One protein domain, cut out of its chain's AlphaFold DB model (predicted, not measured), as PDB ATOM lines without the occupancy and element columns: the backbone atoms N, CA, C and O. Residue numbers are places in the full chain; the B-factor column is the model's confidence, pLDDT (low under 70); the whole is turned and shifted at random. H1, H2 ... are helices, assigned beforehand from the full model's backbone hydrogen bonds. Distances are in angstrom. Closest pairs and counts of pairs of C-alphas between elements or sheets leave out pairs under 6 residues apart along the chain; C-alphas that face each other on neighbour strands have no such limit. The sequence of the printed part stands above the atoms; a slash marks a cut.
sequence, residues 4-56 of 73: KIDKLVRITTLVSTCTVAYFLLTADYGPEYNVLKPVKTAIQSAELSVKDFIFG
ATOM      1  N   LYS A   4     148.439 178.727 154.140       91.31
ATOM      2  CA  LYS A   4     147.826 179.068 155.431       91.31
ATOM      3  C   LYS A   4     146.552 178.264 155.664       91.31
ATOM      4  O   LYS A   4     146.332 177.789 156.778       91.31
ATOM      5  N   ILE A   5     145.751 178.088 154.613       91.62
ATOM      6  CA  ILE A   5     144.517 177.301 154.656       91.62
ATOM      7  C   ILE A   5     144.847 175.824 154.875       91.62
ATOM      8  O   ILE A   5     144.267 175.212 155.767       91.62
ATOM      9  N   ASP A   6     145.849 175.280 154.179       87.62
ATOM     10  CA  ASP A   6     146.284 173.888 154.371       87.62
ATOM     11  C   ASP A   6     146.755 173.613 155.810       87.62
ATOM     12  O   ASP A   6     146.449 172.571 156.400       87.62
ATOM     13  N   LYS A   7     147.469 174.568 156.421       92.69
ATOM     14  CA  LYS A   7     147.928 174.457 157.811       92.69
ATOM     15  C   LYS A   7     146.769 174.520 158.805       92.69
ATOM     16  O   LYS A   7     146.761 173.754 159.768       92.69
ATOM     17  N   LEU A   8     145.807 175.412 158.571       95.31
ATOM     18  CA  LEU A   8     144.614 175.537 159.403       95.31
ATOM     19  C   LEU A   8     143.783 174.256 159.352       95.31
ATOM     20  O   LEU A   8     143.504 173.680 160.398       95.31
ATOM     21  N   VAL A   9     143.477 173.776 158.143       94.31
ATOM     22  CA  VAL A   9     142.731 172.533 157.930       94.31
ATOM     23  C   VAL A   9     143.420 171.391 158.665       94.31
ATOM     24  O   VAL A   9     142.785 170.750 159.492       94.31
ATOM     25  N   ARG A  10     144.733 171.205 158.480       93.19
ATOM     26  CA  ARG A  10     145.485 170.135 159.148       93.19
ATOM     27  C   ARG A  10     145.371 170.175 160.675       93.19
ATOM     28  O   ARG A  10     145.172 169.129 161.288       93.19
ATOM     29  N   ILE A  11     145.519 171.348 161.292       95.50
ATOM     30  CA  ILE A  11     145.427 171.491 162.755       95.50
ATOM     31  C   ILE A  11     144.001 171.194 163.217       95.50
ATOM     32  O   ILE A  11     143.810 170.419 164.152       95.50
ATOM     33  N   THR A  12     143.002 171.758 162.539       97.12
ATOM     34  CA  THR A  12     141.594 171.542 162.871       97.12
ATOM     35  C   THR A  12     141.206 170.076 162.733       97.12
ATOM     36  O   THR A  12     140.530 169.561 163.615       97.12
ATOM     37  N   THR A  13     141.664 169.376 161.692       97.06
ATOM     38  CA  THR A  13     141.384 167.944 161.523       97.06
ATOM     39  C   THR A  13     142.004 167.123 162.647       97.06
ATOM     40  O   THR A  13     141.335 166.245 163.182       97.06
ATOM     41  N   LEU A  14     143.242 167.421 163.059       96.88
ATOM     42  CA  LEU A  14     143.903 166.734 164.177       96.88
ATOM     43  C   LEU A  14     143.145 166.935 165.496       96.88
ATOM     44  O   LEU A  14     142.829 165.963 166.178       96.88
ATOM     45  N   VAL A  15     142.797 168.184 165.821       96.56
ATOM     46  CA  VAL A  15     142.038 168.516 167.037       96.56
ATOM     47  C   VAL A  15     140.652 167.881 166.998       96.56
ATOM     48  O   VAL A  15     140.264 167.214 167.950       96.56
ATOM     49  N   SER A  16     139.937 168.017 165.880       96.62
ATOM     50  CA  SER A  16     138.613 167.426 165.687       96.62
ATOM     51  C   SER A  16     138.650 165.907 165.827       96.62
ATOM     52  O   SER A  16     137.795 165.351 166.506       96.62
ATOM     53  N   THR A  17     139.667 165.244 165.270       96.69
ATOM     54  CA  THR A  17     139.836 163.790 165.393       96.69
ATOM     55  C   THR A  17     140.045 163.388 166.850       96.69
ATOM     56  O   THR A  17     139.368 162.481 167.323       96.69
ATOM     57  N   CYS A  18     140.909 164.086 167.594       95.00
ATOM     58  CA  CYS A  18     141.097 163.831 169.025       95.00
ATOM     59  C   CYS A  18     139.811 164.061 169.829       95.00
ATOM     60  O   CYS A  18     139.472 163.248 170.685       95.00
ATOM     61  N   THR A  19     139.079 165.144 169.553       94.62
ATOM     62  CA  THR A  19     137.817 165.457 170.237       94.62
ATOM     63  C   THR A  19     136.746 164.410 169.948       94.62
ATOM     64  O   THR A  19     136.101 163.943 170.880       94.62
ATOM     65  N   VAL A  20     136.574 164.009 168.686       95.38
ATOM     66  CA  VAL A  20     135.620 162.963 168.288       95.38
ATOM     67  C   VAL A  20     136.020 161.620 168.889       95.38
ATOM     68  O   VAL A  20     135.164 160.936 169.436       95.38
ATOM     69  N   ALA A  21     137.305 161.262 168.860       92.69
ATOM     70  CA  ALA A  21     137.802 160.033 169.473       92.69
ATOM     71  C   ALA A  21     137.545 160.011 170.984       92.69
ATOM     72  O   ALA A  21     137.029 159.022 171.491       92.69
ATOM     73  N   TYR A  22     137.838 161.105 171.696       86.19
ATOM     74  CA  TYR A  22     137.537 161.229 173.122       86.19
ATOM     75  C   TYR A  22     136.032 161.133 173.386       86.19
ATOM     76  O   TYR A  22     135.619 160.395 174.272       86.19
ATOM     77  N   PHE A  23     135.211 161.816 172.586       87.00
ATOM     78  CA  PHE A  23     133.760 161.794 172.732       87.00
ATOM     79  C   PHE A  23     133.176 160.393 172.520       87.00
ATOM     80  O   PHE A  23     132.420 159.929 173.366       87.00
ATOM     81  N   LEU A  24     133.563 159.702 171.442       86.12
ATOM     82  CA  LEU A  24     133.132 158.330 171.154       86.12
ATOM     83  C   LEU A  24     133.612 157.351 172.226       86.12
ATOM     84  O   LEU A  24     132.834 156.526 172.684       86.12
ATOM     85  N   LEU A  25     134.857 157.501 172.688       83.62
ATOM     86  CA  LEU A  25     135.383 156.715 173.798       83.62
ATOM     87  C   LEU A  25     134.493 156.900 175.035       83.62
ATOM     88  O   LEU A  25     133.962 155.937 175.570       83.62
ATOM     89  N   THR A  26     134.244 158.144 175.449       78.00
ATOM     90  CA  THR A  26     133.368 158.435 176.595       78.00
ATOM     91  C   THR A  26     131.898 158.066 176.368       78.00
ATOM     92  O   THR A  26     131.172 157.893 177.345       78.00
ATOM     93  N   ALA A  27     131.451 157.928 175.115       76.75
ATOM     94  CA  ALA A  27     130.087 157.521 174.789       76.75
ATOM     95  C   ALA A  27     129.837 156.051 175.158       76.75
ATOM     96  O   ALA A  27     128.765 155.742 175.675       76.75
ATOM     97  N   ASP A  28     130.836 155.179 174.980       77.31
ATOM     98  CA  ASP A  28     130.751 153.762 175.360       77.31
ATOM     99  C   ASP A  28     130.991 153.525 176.863       77.31
ATOM    100  O   ASP A  28     130.504 152.543 177.422       77.31
ATOM    101  N   TYR A  29     131.704 154.429 177.549       65.44
ATOM    102  CA  TYR A  29     131.998 154.297 178.987       65.44
ATOM    103  C   TYR A  29     130.916 154.864 179.919       65.44
ATOM    104  O   TYR A  29     130.983 154.662 181.133       65.44
ATOM    105  N   GLY A  30     129.891 155.530 179.377       66.75
ATOM    106  CA  GLY A  30     128.887 156.238 180.166       66.75
ATOM    107  C   GLY A  30     129.484 157.424 180.946       66.75
ATOM    108  O   GLY A  30     130.699 157.528 181.131       66.75
ATOM    109  N   PRO A  31     128.658 158.371 181.415       64.19
ATOM    110  CA  PRO A  31     129.136 159.457 182.258       64.19
ATOM    111  C   PRO A  31     129.594 158.875 183.600       64.19
ATOM    112  O   PRO A  31     128.799 158.696 184.524       64.19
ATOM    113  N   GLU A  32     130.880 158.557 183.712       62.53
ATOM    114  CA  GLU A  32     131.461 158.118 184.968       62.53
ATOM    115  C   GLU A  32     131.267 159.234 186.009       62.53
ATOM    116  O   GLU A  32     131.790 160.345 185.889       62.53
ATOM    117  N   TYR A  33     130.460 158.944 187.034       56.59
ATOM    118  CA  TYR A  33     129.869 159.907 187.978       56.59
ATOM    119  C   TYR A  33     130.881 160.649 188.882       56.59
ATOM    120  O   TYR A  33     130.492 161.316 189.842       56.59
ATOM    121  N   ASN A  34     132.190 160.540 188.638       58.44
ATOM    122  CA  ASN A  34     133.203 160.960 189.607       58.44
ATOM    123  C   ASN A  34     134.408 161.728 189.046       58.44
ATOM    124  O   ASN A  34     135.128 162.315 189.850       58.44
ATOM    125  N   VAL A  35     134.615 161.833 187.729       59.25
ATOM    126  CA  VAL A  35     135.783 162.575 187.196       59.25
ATOM    127  C   VAL A  35     135.673 164.093 187.376       59.25
ATOM    128  O   VAL A  35     136.675 164.772 187.584       59.25
ATOM    129  N   LEU A  36     134.452 164.633 187.387       62.16
ATOM    130  CA  LEU A  36     134.207 166.073 187.542       62.16
ATOM    131  C   LEU A  36     133.832 166.487 188.970       62.16
ATOM    132  O   LEU A  36     133.654 167.677 189.227       62.16
ATOM    133  N   LYS A  37     133.732 165.545 189.920       64.69
ATOM    134  CA  LYS A  37     133.467 165.884 191.329       64.69
ATOM    135  C   LYS A  37     134.556 166.772 191.936       64.69
ATOM    136  O   LYS A  37     134.190 167.799 192.503       64.69
ATOM    137  N   PRO A  38     135.860 166.469 191.773       68.19
ATOM    138  CA  PRO A  38     136.919 167.301 192.340       68.19
ATOM    139  C   PRO A  38     136.923 168.711 191.740       68.19
ATOM    140  O   PRO A  38     137.084 169.688 192.464       68.19
ATOM    141  N   VAL A  39     136.673 168.823 190.431       72.56
ATOM    142  CA  VAL A  39     136.631 170.106 189.715       72.56
ATOM    143  C   VAL A  39     135.414 170.929 190.134       72.56
ATOM    144  O   VAL A  39     135.543 172.116 190.417       72.56
ATOM    145  N   LYS A  40     134.236 170.306 190.250       71.25
ATOM    146  CA  LYS A  40     133.015 170.976 190.713       71.25
ATOM    147  C   LYS A  40     133.150 171.467 192.154       71.25
ATOM    148  O   LYS A  40     132.731 172.584 192.447       71.25
ATOM    149  N   THR A  41     133.755 170.669 193.034       73.88
ATOM    150  CA  THR A  41     134.063 171.084 194.408       73.88
ATOM    151  C   THR A  41     135.076 172.226 194.421       73.88
ATOM    152  O   THR A  41     134.848 173.209 195.114       73.88
ATOM    153  N   ALA A  42     136.138 172.157 193.612       77.31
ATOM    154  CA  ALA A  42     137.134 173.223 193.520       77.31
ATOM    155  C   ALA A  42     136.535 174.550 193.025       77.31
ATOM    156  O   ALA A  42     136.819 175.596 193.600       77.31
ATOM    157  N   ILE A  43     135.659 174.513 192.014       76.69
ATOM    158  CA  ILE A  43     134.964 175.702 191.500       76.69
ATOM    159  C   ILE A  43     134.003 176.271 192.553       76.69
ATOM    160  O   ILE A  43     134.022 177.471 192.799       76.69
ATOM    161  N   GLN A  44     133.217 175.430 193.235       77.88
ATOM    162  CA  GLN A  44     132.327 175.885 194.313       77.88
ATOM    163  C   GLN A  44     133.102 176.484 195.499       77.88
ATOM    164  O   GLN A  44     132.701 177.514 196.038       77.88
ATOM    165  N   SER A  45     134.227 175.882 195.894       73.06
ATOM    166  CA  SER A  45     135.102 176.425 196.938       73.06
ATOM    167  C   SER A  45     135.769 177.733 196.510       73.06
ATOM    168  O   SER A  45     135.901 178.635 197.335       73.06
ATOM    169  N   ALA A  46     136.144 177.872 195.236       74.19
ATOM    170  CA  ALA A  46     136.687 179.115 194.696       74.19
ATOM    171  C   ALA A  46     135.628 180.226 194.652       74.19
ATOM    172  O   ALA A  46     135.915 181.346 195.059       74.19
ATOM    173  N   GLU A  47     134.392 179.927 194.240       75.00
ATOM    174  CA  GLU A  47     133.284 180.889 194.290       75.00
ATOM    175  C   GLU A  47     133.007 181.372 195.717       75.00
ATOM    176  O   GLU A  47     132.821 182.568 195.928       75.00
ATOM    177  N   LEU A  48     133.000 180.469 196.703       70.00
ATOM    178  CA  LEU A  48     132.825 180.836 198.111       70.00
ATOM    179  C   LEU A  48     134.003 181.670 198.629       70.00
ATOM    180  O   LEU A  48     133.784 182.706 199.243       70.00
ATOM    181  N   SER A  49     135.239 181.280 198.309       67.62
ATOM    182  CA  SER A  49     136.435 182.009 198.738       67.62
ATOM    183  C   SER A  49     136.539 183.396 198.104       67.62
ATOM    184  O   SER A  49     136.997 184.324 198.761       67.62
ATOM    185  N   VAL A  50     136.122 183.561 196.846       68.25
ATOM    186  CA  VAL A  50     136.083 184.867 196.175       68.25
ATOM    187  C   VAL A  50     134.934 185.711 196.717       68.25
ATOM    188  O   VAL A  50     135.112 186.909 196.912       68.25
ATOM    189  N   LYS A  51     133.776 185.111 197.020       68.06
ATOM    190  CA  LYS A  51     132.687 185.817 197.708       68.06
ATOM    191  C   LYS A  51     133.131 186.311 199.083       68.06
ATOM    192  O   LYS A  51     132.936 187.487 199.356       68.06
ATOM    193  N   ASP A  52     133.797 185.483 199.883       67.12
ATOM    194  CA  ASP A  52     134.339 185.869 201.194       67.12
ATOM    195  C   ASP A  52     135.471 186.910 201.085       67.12
ATOM    196  O   ASP A  52     135.607 187.781 201.945       67.12
ATOM    197  N   PHE A  53     136.263 186.861 200.010       71.19
ATOM    198  CA  PHE A  53     137.333 187.824 199.738       71.19
ATOM    199  C   PHE A  53     136.802 189.193 199.280       71.19
ATOM    200  O   PHE A  53     137.308 190.222 199.720       71.19
ATOM    201  N   ILE A  54     135.768 189.223 198.431       70.38
ATOM    202  CA  ILE A  54     135.171 190.456 197.892       70.38
ATOM    203  C   ILE A  54     134.178 191.093 198.874       70.38
ATOM    204  O   ILE A  54     134.132 192.317 198.972       70.38
ATOM    205  N   PHE A  55     133.404 190.301 199.626       69.88
ATOM    206  CA  PHE A  55     132.490 190.836 200.647       69.88
ATOM    207  C   PHE A  55     133.182 191.210 201.960       69.88
ATOM    208  O   PHE A  55     132.549 191.823 202.818       69.88
ATOM    209  N   GLY A  56     134.473 190.898 202.105       52.41
ATOM    210  CA  GLY A  56     135.206 191.093 203.345       52.41
ATOM    211  C   GLY A  56     134.744 190.097 204.407       52.41
ATOM    212  O   GLY A  56     133.553 189.927 204.669       52.41
TER     213      GLY A  56
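Overview. This is residues 4 to 56 of the 73 residues of an uncharacterized protein of Zostera marina (UniProt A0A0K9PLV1). A long helix, H1, and a shorter one, H2, make the two arms of a wide, open, flat V, joined at its corner by the loop of residues 30 to 36, with nothing packed between the arms. The printed part has 53 residues, with two named helices, H1 then H2, and no named strand; the class is all helix. It is extended, with a radius of gyration of the C-alphas of 18.7 A, and spans 53 by 34 by 9 A.

Arrangement. H1, residues 4 to 29, and H2, residues 37 to 54, are apart, with no C-alpha of the one within 8 A of the other. In both helices every O i to N i+4 pair is within hydrogen-bond range.

Along the chain. H1 begins at C-alpha 4 (147.826, 179.068, 155.431) and is 37.7 A long from first to last C-alpha. H2 is 25.5 A long and ends at C-alpha 54 (135.171, 190.456, 197.892).

Size, cuts and confidence. The two C-alphas farthest apart, those of Asp 6 and Gly 56, are 53.1 A apart. The printed part has no cut, and the link from H1 to H2 is short. The pLDDT is under 70 at residues 29 to 38, 49 to 52 and 55 to 56.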